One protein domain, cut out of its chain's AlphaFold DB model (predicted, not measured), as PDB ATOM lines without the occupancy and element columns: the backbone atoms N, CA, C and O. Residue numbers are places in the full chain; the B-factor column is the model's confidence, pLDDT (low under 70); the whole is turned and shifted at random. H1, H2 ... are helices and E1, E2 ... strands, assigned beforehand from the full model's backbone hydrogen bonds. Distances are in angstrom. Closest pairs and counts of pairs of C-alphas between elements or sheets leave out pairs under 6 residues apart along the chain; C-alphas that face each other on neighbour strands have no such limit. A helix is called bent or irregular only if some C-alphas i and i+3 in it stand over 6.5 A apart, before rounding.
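Overview. This is residues 24 to 130 of the 345 residues of an uncharacterized protein of Streptomyces sp. Tue6028 (UniProt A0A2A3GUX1). One long helix, H1, lies in the hollow of a twisted sheet of four strands that curls round it, and together they make an elongated body. The short helix H2 folds back beside one part of H1 and only grazes the sheet, while the very short H3 sits on the sheet's face opposite to H1. The printed part has 107 residues, with named elements in the order H1, H2, E1, E2, E3, E4, H3; the class is mixed, helices and strands. The sheet's order is E1, E2, E3, E4, all antiparallel. The whole is compact, with a radius of gyration of the C-alphas of 15.0 A, and spans 48 by 26 by 22 A.

Along the chain. Find C-alpha 29 at (-22.639, 25.617, -21.421); from there H1 runs through residues 29 to 55, 40.6 A long. It is irregular: C-alphas 52 and 55 are 7.0 A apart. Next come H2, residues 60 to 67, 10.8 A, and E1, residues 76 to 80, 13.2 A. At C-alpha 83, (-55.184, 45.060, -17.614), begins E2, residues 83 to 93, 32.3 A. E3, residues 101 to 110, is 27.9 A long and E4, residues 119 to 124, 15.8 A. H3, residues 126 to 129, 5.8 A, ends at C-alpha 129, (-36.576, 47.894, -19.947).

Arrangement. Start at the sheet, a meander, each strand the antiparallel neighbour of the one before. In the hairpin E1 and E2, look at N 78 and O 85, 2.8 A apart and within hydrogen-bond range. In the hairpin E2 and E3, N 88 and O 106 are within that range at 2.9 A; in the hairpin E3 and E4, N 122 and O 107 at 2.8 A. E1 and E4 are the edge strands and are apart. H1 is on the sheet, two layers, a helix on one face of a sheet; its closest C-alphas to E2 are Ala 34 and His 92, 5.5 A apart. H1 touches H2 with residues 45 to 52 alone, the closest C-alphas being Arg 48 and Ser 66 at 5.1 A; this helical hairpin has a shallow tilt of 30 degrees, opposite ways. On the opposite face from H1, H3 has a height over the sheet of 7.3 A and lies only just over E3, with 3 of its 4 C-alphas; the closest C-alphas of the two are Cys 105 and Tyr 126, 4.9 A apart. Every O i to N i+4 pair is within hydrogen-bond range in H2, 22 of 23 are in H1, and H3 is too short for such a pair.

Size, cuts and confidence. The two C-alphas farthest apart are those of Ser 24 and Gly 81, at 49.5 A. The printed part has no cut, and no link is long. The mean pLDDT of the printed part is 81.3; look for values under 70 at residues 24 to 28, 69 to 73, 94 to 100, 114 to 117 and 130.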
ATOM      1  N   SER A  24     -16.485  21.238 -17.478       61.72
ATOM      2  CA  SER A  24     -17.415  22.046 -16.687       61.72
ATOM      3  C   SER A  24     -17.480  23.506 -17.151       61.72
ATOM      4  O   SER A  24     -18.546  24.111 -17.069       61.72
ATOM      5  N   THR A  25     -16.388  24.036 -17.711       58.91
ATOM      6  CA  THR A  25     -16.255  25.409 -18.228       58.91
ATOM      7  C   THR A  25     -16.294  25.489 -19.755       58.91
ATOM      8  O   THR A  25     -15.907  26.506 -20.329       58.91
ATOM      9  N   ALA A  26     -16.748  24.428 -20.435       60.69
ATOM     10  CA  ALA A  26     -16.809  24.401 -21.892       60.69
ATOM     11  C   ALA A  26     -17.595  25.625 -22.419       60.69
ATOM     12  O   ALA A  26     -18.704  25.876 -21.929       60.69
ATOM     13  N   PRO A  27     -17.043  26.378 -23.392       59.16
ATOM     14  CA  PRO A  27     -17.654  27.609 -23.887       59.16
ATOM     15  C   PRO A  27     -19.080  27.330 -24.383       59.16
ATOM     16  O   PRO A  27     -19.306  26.358 -25.104       59.16
ATOM     17  N   GLY A  28     -20.042  28.140 -23.938       65.25
ATOM     18  CA  GLY A  28     -21.471  28.009 -24.248       65.25
ATOM     19  C   GLY A  28     -22.320  27.332 -23.164       65.25
ATOM     20  O   GLY A  28     -23.430  27.782 -22.907       65.25
ATOM     21  N   ARG A  29     -21.812  26.327 -22.429       72.19
ATOM     22  CA  ARG A  29     -22.639  25.617 -21.421       72.19
ATOM     23  C   ARG A  29     -23.011  26.481 -20.219       72.19
ATOM     24  O   ARG A  29     -24.095  26.320 -19.665       72.19
ATOM     25  N   ALA A  30     -22.099  27.349 -19.782       71.19
ATOM     26  CA  ALA A  30     -22.366  28.273 -18.682       71.19
ATOM     27  C   ALA A  30     -23.433  29.307 -19.077       71.19
ATOM     28  O   ALA A  30     -24.334  29.576 -18.285       71.19
ATOM     29  N   ASP A  31     -23.374  29.798 -20.317       75.25
ATOM     30  CA  ASP A  31     -24.326  30.767 -20.862       75.25
ATOM     31  C   ASP A  31     -25.704  30.132 -21.085       75.25
ATOM     32  O   ASP A  31     -26.720  30.725 -20.729       75.25
ATOM     33  N   ASP A  32     -25.758  28.898 -21.596       82.25
ATOM     34  CA  ASP A  32     -27.008  28.151 -21.772       82.25
ATOM     35  C   ASP A  32     -27.677  27.844 -20.428       82.25
ATOM     36  O   ASP A  32     -28.890  28.001 -20.288       82.25
ATOM     37  N   ARG A  33     -26.895  27.471 -19.404       81.00
ATOM     38  CA  ARG A  33     -27.413  27.309 -18.036       81.00
ATOM     39  C   ARG A  33     -27.938  28.624 -17.476       81.00
ATOM     40  O   ARG A  33     -29.023  28.632 -16.907       81.00
ATOM     41  N   ALA A  34     -27.204  29.721 -17.654       82.69
ATOM     42  CA  ALA A  34     -27.638  31.036 -17.194       82.69
ATOM     43  C   ALA A  34     -28.943  31.474 -17.880       82.69
ATOM     44  O   ALA A  34     -29.862  31.929 -17.204       82.69
ATOM     45  N   ARG A  35     -29.070  31.255 -19.196       85.88
ATOM     46  CA  ARG A  35     -30.316  31.479 -19.949       85.88
ATOM     47  C   ARG A  35     -31.457  30.605 -19.448       85.88
ATOM     48  O   ARG A  35     -32.555  31.115 -19.260       85.88
ATOM     49  N   HIS A  36     -31.206  29.321 -19.206       87.19
ATOM     50  CA  HIS A  36     -32.226  28.403 -18.704       87.19
ATOM     51  C   HIS A  36     -32.727  28.809 -17.312       87.19
ATOM     52  O   HIS A  36     -33.928  28.917 -17.102       87.19
ATOM     53  N   MET A  37     -31.820  29.126 -16.385       85.62
ATOM     54  CA  MET A  37     -32.172  29.602 -15.042       85.62
ATOM     55  C   MET A  37     -32.876  30.970 -15.074       85.62
ATOM     56  O   MET A  37     -33.770  31.240 -14.267       85.62
ATOM     57  N   MET A  38     -32.511  31.844 -16.021       88.81
ATOM     58  CA  MET A  38     -33.230  33.094 -16.268       88.81
ATOM     59  C   MET A  38     -34.666  32.811 -16.740       88.81
ATOM     60  O   MET A  38     -35.601  33.352 -16.158       88.81
ATOM     61  N   GLN A  39     -34.853  31.931 -17.729       90.88
ATOM     62  CA  GLN A  39     -36.177  31.516 -18.214       90.88
ATOM     63  C   GLN A  39     -37.017  30.878 -17.103       90.88
ATOM     64  O   GLN A  39     -38.161  31.270 -16.905       90.88
ATOM     65  N   GLU A  40     -36.431  30.000 -16.290       90.00
ATOM     66  CA  GLU A  40     -37.098  29.414 -15.122       90.00
ATOM     67  C   GLU A  40     -37.527  30.489 -14.107       90.00
ATOM     68  O   GLU A  40     -38.557  30.377 -13.444       90.00
ATOM     69  N   SER A  41     -36.758  31.569 -13.964       89.06
ATOM     70  CA  SER A  41     -37.129  32.702 -13.107       89.06
ATOM     71  C   SER A  41     -38.301  33.505 -13.683       89.06
ATOM     72  O   SER A  41     -39.184  33.920 -12.926       89.06
ATOM     73  N   VAL A  42     -38.350  33.674 -15.005       91.69
ATOM     74  CA  VAL A  42     -39.470  34.309 -15.717       91.69
ATOM     75  C   VAL A  42     -40.735  33.460 -15.604       91.69
ATOM     76  O   VAL A  42     -41.793  33.994 -15.272       91.69
ATOM     77  N   ASP A  43     -40.633  32.145 -15.796       92.94
ATOM     78  CA  ASP A  43     -41.761  31.217 -15.683       92.94
ATOM     79  C   ASP A  43     -42.304  31.170 -14.249       92.94
ATOM     80  O   ASP A  43     -43.504  31.334 -14.028       92.94
ATOM     81  N   ARG A  44     -41.423  31.092 -13.242       91.50
ATOM     82  CA  ARG A  44     -41.832  31.199 -11.830       91.50
ATOM     83  C   ARG A  44     -42.534  32.522 -11.532       91.50
ATOM     84  O   ARG A  44     -43.506  32.542 -10.776       91.50
ATOM     85  N   SER A  45     -42.060  33.621 -12.114       91.88
ATOM     86  CA  SER A  45     -42.679  34.941 -11.959       91.88
ATOM     87  C   SER A  45     -44.057  34.999 -12.613       91.88
ATOM     88  O   SER A  45     -45.007  35.492 -12.005       91.88
ATOM     89  N   ARG A  46     -44.199  34.429 -13.816       92.75
ATOM     90  CA  ARG A  46     -45.481  34.279 -14.513       92.75
ATOM     91  C   ARG A  46     -46.484  33.501 -13.665       92.75
ATOM     92  O   ARG A  46     -47.615  33.956 -13.503       92.75
ATOM     93  N   ASP A  47     -46.077  32.368 -13.101       91.50
ATOM     94  CA  ASP A  47     -46.945  31.519 -12.282       91.50
ATOM     95  C   ASP A  47     -47.371  32.206 -10.981       91.50
ATOM     96  O   ASP A  47     -48.511  32.058 -10.535       91.50
ATOM     97  N   ARG A  48     -46.475  32.981 -10.357       91.25
ATOM     98  CA  ARG A  48     -46.803  33.794  -9.174       91.25
ATOM     99  C   ARG A  48     -47.777  34.920  -9.513       91.25
ATOM    100  O   ARG A  48     -48.801  35.017  -8.848       91.25
ATOM    101  N   LEU A  49     -47.527  35.681 -10.582       91.81
ATOM    102  CA  LEU A  49     -48.439  36.733 -11.052       91.81
ATOM    103  C   LEU A  49     -49.815  36.169 -11.422       91.81
ATOM    104  O   LEU A  49     -50.832  36.779 -11.114       91.81
ATOM    105  N   SER A  50     -49.853  34.993 -12.051       91.06
ATOM    106  CA  SER A  50     -51.094  34.298 -12.402       91.06
ATOM    107  C   SER A  50     -51.896  33.902 -11.161       91.06
ATOM    108  O   SER A  50     -53.107  34.100 -11.127       91.06
ATOM    109  N   ARG A  51     -51.223  33.382 -10.124       88.56
ATOM    110  CA  ARG A  51     -51.861  33.047  -8.842       88.56
ATOM    111  C   ARG A  51     -52.345  34.284  -8.093       88.56
ATOM    112  O   ARG A  51     -53.475  34.271  -7.621       88.56
ATOM    113  N   ALA A  52     -51.525  35.333  -8.022       88.44
ATOM    114  CA  ALA A  52     -51.892  36.600  -7.392       88.44
ATOM    115  C   ALA A  52     -53.112  37.233  -8.074       88.44
ATOM    116  O   ALA A  52     -54.055  37.629  -7.412       88.44
ATOM    117  N   ALA A  53     -53.165  37.197  -9.407       88.31
ATOM    118  CA  ALA A  53     -54.295  37.714 -10.177       88.31
ATOM    119  C   ALA A  53     -55.583  36.864 -10.100       88.31
ATOM    120  O   ALA A  53     -56.590  37.199 -10.743       88.31
ATOM    121  N   GLY A  54     -55.551  35.739  -9.377       85.25
ATOM    122  CA  GLY A  54     -56.630  34.756  -9.318       85.25
ATOM    123  C   GLY A  54     -57.890  35.249  -8.605       85.25
ATOM    124  O   GLY A  54     -58.978  34.759  -8.902       85.25
ATOM    125  N   ASP A  55     -57.769  36.235  -7.716       80.56
ATOM    126  CA  ASP A  55     -58.897  36.825  -6.984       80.56
ATOM    127  C   ASP A  55     -59.558  38.011  -7.719       80.56
ATOM    128  O   ASP A  55     -60.551  38.573  -7.251       80.56
ATOM    129  N   GLY A  56     -59.050  38.363  -8.905       82.50
ATOM    130  CA  GLY A  56     -59.566  39.457  -9.726       82.50
ATOM    131  C   GLY A  56     -58.956  40.826  -9.428       82.50
ATOM    132  O   GLY A  56     -59.304  41.794 -10.112       82.50
ATOM    133  N   ALA A  57     -58.018  40.915  -8.487       85.81
ATOM    134  CA  ALA A  57     -57.146  42.062  -8.290       85.81
ATOM    135  C   ALA A  57     -55.680  41.644  -8.480       85.81
ATOM    136  O   ALA A  57     -55.358  40.477  -8.616       85.81
ATOM    137  N   LEU A  58     -54.786  42.620  -8.601       90.19
ATOM    138  CA  LEU A  58     -53.350  42.367  -8.542       90.19
ATOM    139  C   LEU A  58     -52.729  43.576  -7.864       90.19
ATOM    140  O   LEU A  58     -52.672  44.648  -8.477       90.19
ATOM    141  N   LEU A  59     -52.343  43.438  -6.604       90.69
ATOM    142  CA  LEU A  59     -51.811  44.503  -5.756       90.69
ATOM    143  C   LEU A  59     -50.339  44.786  -6.080       90.69
ATOM    144  O   LEU A  59     -49.675  44.014  -6.770       90.69
ATOM    145  N   GLY A  60     -49.817  45.931  -5.634       88.06
ATOM    146  CA  GLY A  60     -48.407  46.256  -5.858       88.06
ATOM    147  C   GLY A  60     -47.477  45.331  -5.069       88.06
ATOM    148  O   GLY A  60     -46.509  44.826  -5.623       88.06
ATOM    149  N   THR A  61     -47.817  45.032  -3.814       87.69
ATOM    150  CA  THR A  61     -47.082  44.077  -2.957       87.69
ATOM    151  C   THR A  61     -47.008  42.682  -3.575       87.69
ATOM    152  O   THR A  61     -45.962  42.037  -3.533       87.69
ATOM    153  N   GLU A  62     -48.081  42.232  -4.219       91.19
ATOM    154  CA  GLU A  62     -48.116  40.947  -4.917       91.19
ATOM    155  C   GLU A  62     -47.221  40.929  -6.159       91.19
ATOM    156  O   GLU A  62     -46.569  39.917  -6.426       91.19
ATOM    157  N   ILE A  63     -47.152  42.038  -6.906       89.44
ATOM    158  CA  ILE A  63     -46.225  42.189  -8.038       89.44
ATOM    159  C   ILE A  63     -44.777  42.136  -7.540       89.44
ATOM    160  O   ILE A  63     -43.978  41.371  -8.087       89.44
ATOM    161  N   ASP A  64     -44.465  42.875  -6.474       86.19
ATOM    162  CA  ASP A  64     -43.122  42.937  -5.889       86.19
ATOM    163  C   ASP A  64     -42.660  41.548  -5.411       86.19
ATOM    164  O   ASP A  64     -41.561  41.098  -5.754       86.19
ATOM    165  N   ARG A  65     -43.530  40.808  -4.701       87.00
ATOM    166  CA  ARG A  65     -43.264  39.411  -4.295       87.00
ATOM    167  C   ARG A  65     -43.136  38.471  -5.489       87.00
ATOM    168  O   ARG A  65     -42.282  37.579  -5.488       87.00
ATOM    169  N   SER A  66     -43.980  38.640  -6.506       89.56
ATOM    170  CA  SER A  66     -44.004  37.741  -7.662       89.56
ATOM    171  C   SER A  66     -42.717  37.817  -8.473       89.56
ATOM    172  O   SER A  66     -42.202  36.776  -8.879       89.56
ATOM    173  N   LEU A  67     -42.183  39.027  -8.649       86.62
ATOM    174  CA  LEU A  67     -40.968  39.281  -9.419       86.62
ATOM    175  C   LEU A  67     -39.673  39.131  -8.609       86.62
ATOM    176  O   LEU A  67     -38.598  39.070  -9.196       86.62
ATOM    177  N   GLY A  68     -39.758  39.035  -7.277       71.44
ATOM    178  CA  GLY A  68     -38.580  38.883  -6.420       71.44
ATOM    179  C   GLY A  68     -37.669  40.110  -6.454       71.44
ATOM    180  O   GLY A  68     -36.447  39.969  -6.425       71.44
ATOM    181  N   VAL A  69     -38.267  41.298  -6.559       62.50
ATOM    182  CA  VAL A  69     -37.548  42.564  -6.712       62.50
ATOM    183  C   VAL A  69     -36.740  42.846  -5.440       62.50
ATOM    184  O   VAL A  69     -37.290  43.197  -4.399       62.50
ATOM    185  N   GLY A  70     -35.424  42.642  -5.510       52.88
ATOM    186  CA  GLY A  70     -34.450  43.169  -4.552       52.88
ATOM    187  C   GLY A  70     -33.889  44.510  -5.036       52.88
ATOM    188  O   GLY A  70     -34.102  44.885  -6.188       52.88
ATOM    189  N   ARG A  71     -33.167  45.233  -4.162       49.34
ATOM    190  CA  ARG A  71     -32.573  46.561  -4.440       49.34
ATOM    191  C   ARG A  71     -32.010  46.668  -5.868       49.34
ATOM    192  O   ARG A  71     -30.957  46.097  -6.137       49.34
ATOM    193  N   GLY A  72     -32.654  47.456  -6.733       52.78
ATOM    194  CA  GLY A  72     -32.012  48.004  -7.936       52.78
ATOM    195  C   GLY A  72     -32.852  48.050  -9.212       52.78
ATOM    196  O   GLY A  72     -32.733  49.023  -9.947       52.78
ATOM    197  N   ASP A  73     -33.710  47.060  -9.472       65.94
ATOM    198  CA  ASP A  73     -34.465  46.971 -10.734       65.94
ATOM    199  C   ASP A  73     -35.973  46.887 -10.471       65.94
ATOM    200  O   ASP A  73     -36.590  45.829 -10.590       65.94
ATOM    201  N   GLU A  74     -36.575  48.019 -10.097       72.81
ATOM    202  CA  GLU A  74     -38.025  48.090  -9.914       72.81
ATOM    203  C   GLU A  74     -38.766  47.818 -11.231       72.81
ATOM    204  O   GLU A  74     -38.417  48.379 -12.277       72.81
ATOM    205  N   PRO A  75     -39.798  46.961 -11.210       81.94
ATOM    206  CA  PRO A  75     -40.601  46.715 -12.386       81.94
ATOM    207  C   PRO A  75     -41.416  47.953 -12.748       81.94
ATOM    208  O   PRO A  75     -42.040  48.596 -11.904       81.94
ATOM    209  N   GLU A  76     -41.502  48.242 -14.040       86.12
ATOM    210  CA  GLU A  76     -42.450  49.229 -14.526       86.12
ATOM    211  C   GLU A  76     -43.854  48.614 -14.535       86.12
ATOM    212  O   GLU A  76     -44.132  47.674 -15.284       86.12
ATOM    213  N   VAL A  77     -44.764  49.172 -13.736       87.81
ATOM    214  CA  VAL A  77     -46.161  48.728 -13.669       87.81
ATOM    215  C   VAL A  77     -47.074  49.762 -14.322       87.81
ATOM    216  O   VAL A  77     -47.194  50.897 -13.865       87.81
ATOM    217  N   ARG A  78     -47.791  49.359 -15.373       88.62
ATOM    218  CA  ARG A  78     -48.822  50.169 -16.039       88.62
ATOM    219  C   ARG A  78     -50.188  49.521 -15.870       88.62
ATOM    220  O   ARG A  78     -50.399  48.382 -16.275       88.62
ATOM    221  N   ARG A  79     -51.152  50.268 -15.332       89.44
ATOM    222  CA  ARG A  79     -52.543  49.816 -15.173       89.44
ATOM    223  C   ARG A  79     -53.437  50.525 -16.186       89.44
ATOM    224  O   ARG A  79     -53.443  51.751 -16.253       89.44
ATOM    225  N   ARG A  80     -54.177  49.764 -16.997       87.06
ATOM    226  CA  ARG A  80     -55.145  50.282 -17.980       87.06
ATOM    227  C   ARG A  80     -56.446  49.492 -17.882       87.06
ATOM    228  O   ARG A  80     -56.552  48.378 -18.394       87.06
ATOM    229  N   GLY A  81     -57.445  50.074 -17.220       85.56
ATOM    230  CA  GLY A  81     -58.685  49.365 -16.901       85.56
ATOM    231  C   GLY A  81     -58.386  48.124 -16.057       85.56
ATOM    232  O   GLY A  81     -57.708  48.224 -15.040       85.56
ATOM    233  N   ARG A  82     -58.849  46.950 -16.502       84.44
ATOM    234  CA  ARG A  82     -58.556  45.666 -15.842       84.44
ATOM    235  C   ARG A  82     -57.197  45.073 -16.217       84.44
ATOM    236  O   ARG A  82     -56.793  44.101 -15.607       84.44
ATOM    237  N   ARG A  83     -56.485  45.607 -17.210       89.00
ATOM    238  CA  ARG A  83     -55.184  45.060 -17.614       89.00
ATOM    239  C   ARG A  83     -54.063  45.682 -16.790       89.00
ATOM    240  O   ARG A  83     -53.980  46.908 -16.683       89.00
ATOM    241  N   VAL A  84     -53.176  44.839 -16.278       91.19
ATOM    242  CA  VAL A  84     -51.925  45.241 -15.635       91.19
ATOM    243  C   VAL A  84     -50.774  44.770 -16.512       91.19
ATOM    244  O   VAL A  84     -50.653  43.588 -16.808       91.19
ATOM    245  N   THR A  85     -49.941  45.698 -16.960       91.62
ATOM    246  CA  THR A  85     -48.719  45.400 -17.702       91.62
ATOM    247  C   THR A  85     -47.539  45.623 -16.777       91.62
ATOM    248  O   THR A  85     -47.373  46.728 -16.265       91.62
ATOM    249  N   VAL A  86     -46.734  44.588 -16.572       91.31
ATOM    250  CA  VAL A  86     -45.538  44.630 -15.731       91.31
ATOM    251  C   VAL A  86     -44.327  44.389 -16.620       91.31
ATOM    252  O   VAL A  86     -44.259  43.362 -17.285       91.31
ATOM    253  N   THR A  87     -43.383  45.320 -16.660       90.62
ATOM    254  CA  THR A  87     -42.136  45.184 -17.423       90.62
ATOM    255  C   THR A  87     -40.974  45.089 -16.443       90.62
ATOM    256  O   THR A  87     -40.820  45.967 -15.600       90.62
ATOM    257  N   SER A  88     -40.165  44.032 -16.520       88.94
ATOM    258  CA  SER A  88     -39.092  43.775 -15.553       88.94
ATOM    259  C   SER A  88     -37.842  43.196 -16.212       88.94
ATOM    260  O   SER A  88     -37.913  42.513 -17.242       88.94
ATOM    261  N   ARG A  89     -36.688  43.486 -15.604       87.81
ATOM    262  CA  ARG A  89     -35.390  42.931 -15.985       87.81
ATOM    263  C   ARG A  89     -35.136  41.651 -15.208       87.81
ATOM    264  O   ARG A  89     -35.349  41.591 -14.004       87.81
ATOM    265  N   PHE A  90     -34.616  40.653 -15.903       86.25
ATOM    266  CA  PHE A  90     -34.114  39.431 -15.300       86.25
ATOM    267  C   PHE A  90     -32.630  39.324 -15.599       86.25
ATOM    268  O   PHE A  90     -32.189  39.597 -16.717       86.25
ATOM    269  N   ALA A  91     -31.861  38.927 -14.593       83.44
ATOM    270  CA  ALA A  91     -30.445  38.667 -14.736       83.44
ATOM    271  C   ALA A  91     -30.091  37.353 -14.046       83.44
ATOM    272  O   ALA A  91     -30.598  37.050 -12.964       83.44
ATOM    273  N   HIS A  92     -29.200  36.580 -14.658       80.62
ATOM    274  CA  HIS A  92     -28.612  35.427 -13.999       80.62
ATOM    275  C   HIS A  92     -27.129  35.305 -14.316       80.62
ATOM    276  O   HIS A  92     -26.701  35.507 -15.454       80.62
ATOM    277  N   GLN A  93     -26.339  34.970 -13.298       76.25
ATOM    278  CA  GLN A  93     -24.912  34.731 -13.451       76.25
ATOM    279  C   GLN A  93     -24.681  33.237 -13.677       76.25
ATOM    280  O   GLN A  93     -25.119  32.407 -12.881       76.25
ATOM    281  N   GLY A  94     -23.998  32.882 -14.767       63.91
ATOM    282  CA  GLY A  94     -23.597  31.497 -15.000       63.91
ATOM    283  C   GLY A  94     -22.626  30.995 -13.927       63.91
ATOM    284  O   GLY A  94     -21.924  31.768 -13.277       63.91
ATOM    285  N   SER A  95     -22.554  29.678 -13.738       63.03
ATOM    286  CA  SER A  95     -21.605  29.079 -12.796       63.03
ATOM    287  C   SER A  95     -20.163  29.274 -13.285       63.03
ATOM    288  O   SER A  95     -19.784  28.701 -14.308       63.03
ATOM    289  N   GLY A  96     -19.355  30.037 -12.546       59.25
ATOM    290  CA  GLY A  96     -17.933  30.246 -12.828       59.25
ATOM    291  C   GLY A  96     -17.508  31.712 -12.740       59.25
ATOM    292  O   GLY A  96     -18.293  32.626 -12.947       59.25
ATOM    293  N   TRP A  97     -16.226  31.932 -12.466       59.06
ATOM    294  CA  TRP A  97     -15.595  33.236 -12.225       59.06
ATOM    295  C   TRP A  97     -15.440  34.079 -13.505       59.06
ATOM    296  O   TRP A  97     -15.164  35.269 -13.419       59.06
ATOM    297  N   TYR A  98     -15.676  33.477 -14.678       58.44
ATOM    298  CA  TYR A  98     -15.624  34.125 -15.996       58.44
ATOM    299  C   TYR A  98     -16.955  34.095 -16.760       58.44
ATOM    300  O   TYR A  98     -16.990  34.493 -17.923       58.44
ATOM    301  N   ALA A  99     -18.041  33.589 -16.164       64.88
ATOM    302  CA  ALA A  99     -19.326  33.555 -16.852       64.88
ATOM    303  C   ALA A  99     -19.893  34.977 -16.953       64.88
ATOM    304  O   ALA A  99     -20.040  35.665 -15.939       64.88
ATOM    305  N   ALA A 100     -20.202  35.414 -18.173       69.62
ATOM    306  CA  ALA A 100     -20.882  36.683 -18.377       69.62
ATOM    307  C   ALA A 100     -22.309  36.593 -17.803       69.62
ATOM    308  O   ALA A 100     -22.949  35.541 -17.906       69.62
ATOM    309  N   PRO A 101     -22.826  37.665 -17.183       76.75
ATOM    310  CA  PRO A 101     -24.222  37.701 -16.788       76.75
ATOM    311  C   PRO A 101     -25.113  37.667 -18.034       76.75
ATOM    312  O   PRO A 101     -24.867  38.362 -19.022       76.75
ATOM    313  N   VAL A 102     -26.157  36.845 -17.982       84.38
ATOM    314  CA  VAL A 102     -27.228  36.853 -18.979       84.38
ATOM    315  C   VAL A 102     -28.306  37.798 -18.483       84.38
ATOM    316  O   VAL A 102     -28.722  37.706 -17.329       84.38
ATOM    317  N   HIS A 103     -28.757  38.685 -19.366       86.69
ATOM    318  CA  HIS A 103     -29.800  39.659 -19.086       86.69
ATOM    319  C   HIS A 103     -30.964  39.495 -20.060       86.69
ATOM    320  O   HIS A 103     -30.752  39.216 -21.240       86.69
ATOM    321  N   GLY A 104     -32.181  39.730 -19.579       88.06
ATOM    322  CA  GLY A 104     -33.398  39.715 -20.381       88.06
ATOM    323  C   GLY A 104     -34.393  40.764 -19.898       88.06
ATOM    324  O   GLY A 104     -34.399  41.147 -18.729       88.06
ATOM    325  N   CYS A 105     -35.221  41.252 -20.818       90.75
ATOM    326  CA  CYS A 105     -36.312  42.174 -20.530       90.75
ATOM    327  C   CYS A 105     -37.634  41.492 -20.864       90.75
ATOM    328  O   CYS A 105     -37.820  41.033 -21.990       90.75
ATOM    329  N   TYR A 106     -38.553  41.435 -19.903       92.38
ATOM    330  CA  TYR A 106     -39.811  40.712 -20.055       92.38
ATOM    331  C   TYR A 106     -41.000  41.589 -19.688       92.38
ATOM    332  O   TYR A 106     -40.988  42.293 -18.678       92.38
ATOM    333  N   ARG A 107     -42.044  41.521 -20.514       93.88
ATOM    334  CA  ARG A 107     -43.348  42.132 -20.272       93.88
ATOM    335  C   ARG A 107     -44.372  41.054 -19.962       93.88
ATOM    336  O   ARG A 107     -44.638  40.194 -20.798       93.88
ATOM    337  N   PHE A 108     -44.985  41.164 -18.796       93.81
ATOM    338  CA  PHE A 108     -46.115  40.365 -18.356       93.81
ATOM    339  C   PHE A 108     -47.391  41.176 -18.588       93.81
ATOM    340  O   PHE A 108     -47.540  42.266 -18.034       93.81
ATOM    341  N   GLU A 109     -48.311  40.676 -19.407       92.81
ATOM    342  CA  GLU A 109     -49.658  41.241 -19.496       92.81
ATOM    343  C   GLU A 109     -50.605  40.377 -18.680       92.81
ATOM    344  O   GLU A 109     -50.851  39.217 -19.006       92.81
ATOM    345  N   VAL A 110     -51.121  40.958 -17.602       90.88
ATOM    346  CA  VAL A 110     -52.006  40.299 -16.651       90.88
ATOM    347  C   VAL A 110     -53.415  40.844 -16.823       90.88
ATOM    348  O   VAL A 110     -53.641  42.058 -16.784       90.88
ATOM    349  N   VAL A 111     -54.376  39.944 -17.002       87.50
ATOM    350  CA  VAL A 111     -55.806  40.258 -16.967       87.50
ATOM    351  C   VAL A 111     -56.412  39.496 -15.785       87.50
ATOM    352  O   VAL A 111     -56.673  38.300 -15.899       87.50
ATOM    353  N   PRO A 112     -56.618  40.150 -14.628       78.50
ATOM    354  CA  PRO A 112     -57.191  39.511 -13.453       78.50
ATOM    355  C   PRO A 112     -58.581  38.938 -13.745       78.50
ATOM    356  O   PRO A 112     -59.381  39.548 -14.463       78.50
ATOM    357  N   ALA A 113     -58.855  37.758 -13.184       70.38
ATOM    358  CA  ALA A 113     -60.100  37.003 -13.354       70.38
ATOM    359  C   ALA A 113     -60.492  36.629 -14.809       70.38
ATOM    360  O   ALA A 113     -61.673  36.401 -15.084       70.38
ATOM    361  N   SER A 114     -59.547  36.534 -15.757       67.25
ATOM    362  CA  SER A 114     -59.808  35.921 -17.075       67.25
ATOM    363  C   SER A 114     -59.561  34.406 -17.082       67.25
ATOM    364  O   SER A 114     -58.782  33.893 -16.280       67.25
ATOM    365  N   ALA A 115     -60.189  33.684 -18.021       58.53
ATOM    366  CA  ALA A 115     -59.939  32.254 -18.224       58.53
ATOM    367  C   ALA A 115     -58.435  31.961 -18.469       58.53
ATOM    368  O   ALA A 115     -57.741  32.813 -19.033       58.53
ATOM    369  N   PRO A 116     -57.912  30.788 -18.062       63.81
ATOM    370  CA  PRO A 116     -56.477  30.518 -18.092       63.81
ATOM    371  C   PRO A 116     -55.870  30.424 -19.508       63.81
ATOM    372  O   PRO A 116     -56.514  29.870 -20.400       63.81
ATOM    373  N   PRO A 117     -54.602  30.851 -19.697       57.94
ATOM    374  CA  PRO A 117     -53.759  31.509 -18.696       57.94
ATOM    375  C   PRO A 117     -54.022  33.032 -18.629       57.94
ATOM    376  O   PRO A 117     -53.995  33.696 -19.664       57.94
ATOM    377  N   PRO A 118     -54.195  33.616 -17.425       79.50
ATOM    378  CA  PRO A 118     -54.475  35.048 -17.243       79.50
ATOM    379  C   PRO A 118     -53.247  35.954 -17.449       79.50
ATOM    380  O   PRO A 118     -53.365  37.178 -17.378       79.50
ATOM    381  N   VAL A 119     -52.069  35.360 -17.691       88.75
ATOM    382  CA  VAL A 119     -50.793  36.059 -17.891       88.75
ATOM    383  C   VAL A 119     -50.137  35.620 -19.198       88.75
ATOM    384  O   VAL A 119     -49.784  34.441 -19.361       88.75
ATOM    385  N   SER A 120     -49.916  36.578 -20.101       90.94
ATOM    386  CA  SER A 120     -49.017  36.420 -21.249       90.94
ATOM    387  C   SER A 120     -47.651  37.036 -20.953       90.94
ATOM    388  O   SER A 120     -47.545  38.020 -20.222       90.94
ATOM    389  N   VAL A 121     -46.595  36.436 -21.507       94.06
ATOM    390  CA  VAL A 121     -45.208  36.882 -21.332       94.06
ATOM    391  C   VAL A 121     -44.608  37.163 -22.699       94.06
ATOM    392  O   VAL A 121     -44.709  36.339 -23.606       94.06
ATOM    393  N   HIS A 122     -43.977  38.323 -22.836       93.94
ATOM    394  CA  HIS A 122     -43.298  38.748 -24.049       93.94
ATOM    395  C   HIS A 122     -41.873  39.173 -23.715       93.94
ATOM    396  O   HIS A 122     -41.669  40.072 -22.900       93.94
ATOM    397  N   GLU A 123     -40.893  38.543 -24.356       92.94
ATOM    398  CA  GLU A 123     -39.517  39.030 -24.332       92.94
ATOM    399  C   GLU A 123     -39.415  40.298 -25.185       92.94
ATOM    400  O   GLU A 123     -39.974  40.385 -26.282       92.94
ATOM    401  N   LEU A 124     -38.725  41.302 -24.659       91.12
ATOM    402  CA  LEU A 124     -38.479  42.575 -25.315       91.12
ATOM    403  C   LEU A 124     -36.975  42.769 -25.525       91.12
ATOM    404  O   LEU A 124     -36.168  42.196 -24.789       91.12
ATOM    405  N   PRO A 125     -36.569  43.646 -26.463       88.81
ATOM    406  CA  PRO A 125     -35.192  44.120 -26.509       88.81
ATOM    407  C   PRO A 125     -34.774  44.655 -25.136       88.81
ATOM    408  O   PRO A 125     -35.534  45.396 -24.516       88.81
ATOM    409  N   TYR A 126     -33.567  44.327 -24.669       83.56
ATOM    410  CA  TYR A 126     -33.112  44.707 -23.322       83.56
ATOM    411  C   TYR A 126     -33.235  46.218 -23.046       83.56
ATOM    412  O   TYR A 126     -33.661  46.627 -21.965       83.56
ATOM    413  N   ALA A 127     -32.967  47.045 -24.063       80.31
ATOM    414  CA  ALA A 127     -33.118  48.499 -24.006       80.31
ATOM    415  C   ALA A 127     -34.559  48.966 -23.713       80.31
ATOM    416  O   ALA A 127     -34.736  50.041 -23.159       80.31
ATOM    417  N   ALA A 128     -35.589  48.165 -24.009       81.44
ATOM    418  CA  ALA A 128     -36.985  48.502 -23.721       81.44
ATOM    419  C   ALA A 128     -37.309  48.490 -22.218       81.44
ATOM    420  O   ALA A 128     -38.257  49.143 -21.800       81.44
ATOM    421  N   CYS A 129     -36.515  47.786 -21.404       79.31
ATOM    422  CA  CYS A 129     -36.576  47.894 -19.947       79.31
ATOM    423  C   CYS A 129     -35.768  49.093 -19.419       79.31
ATOM    424  O   CYS A 129     -35.673  49.265 -18.209       79.31
ATOM    425  N   GLY A 130     -35.096  49.870 -20.277       62.72
ATOM    426  CA  GLY A 130     -34.143  50.918 -19.899       62.72
ATOM    427  C   GLY A 130     -34.192  52.187 -20.745       62.72
ATOM    428  O   GLY A 130     -33.257  52.980 -20.660       62.72
TER     429      GLY A 130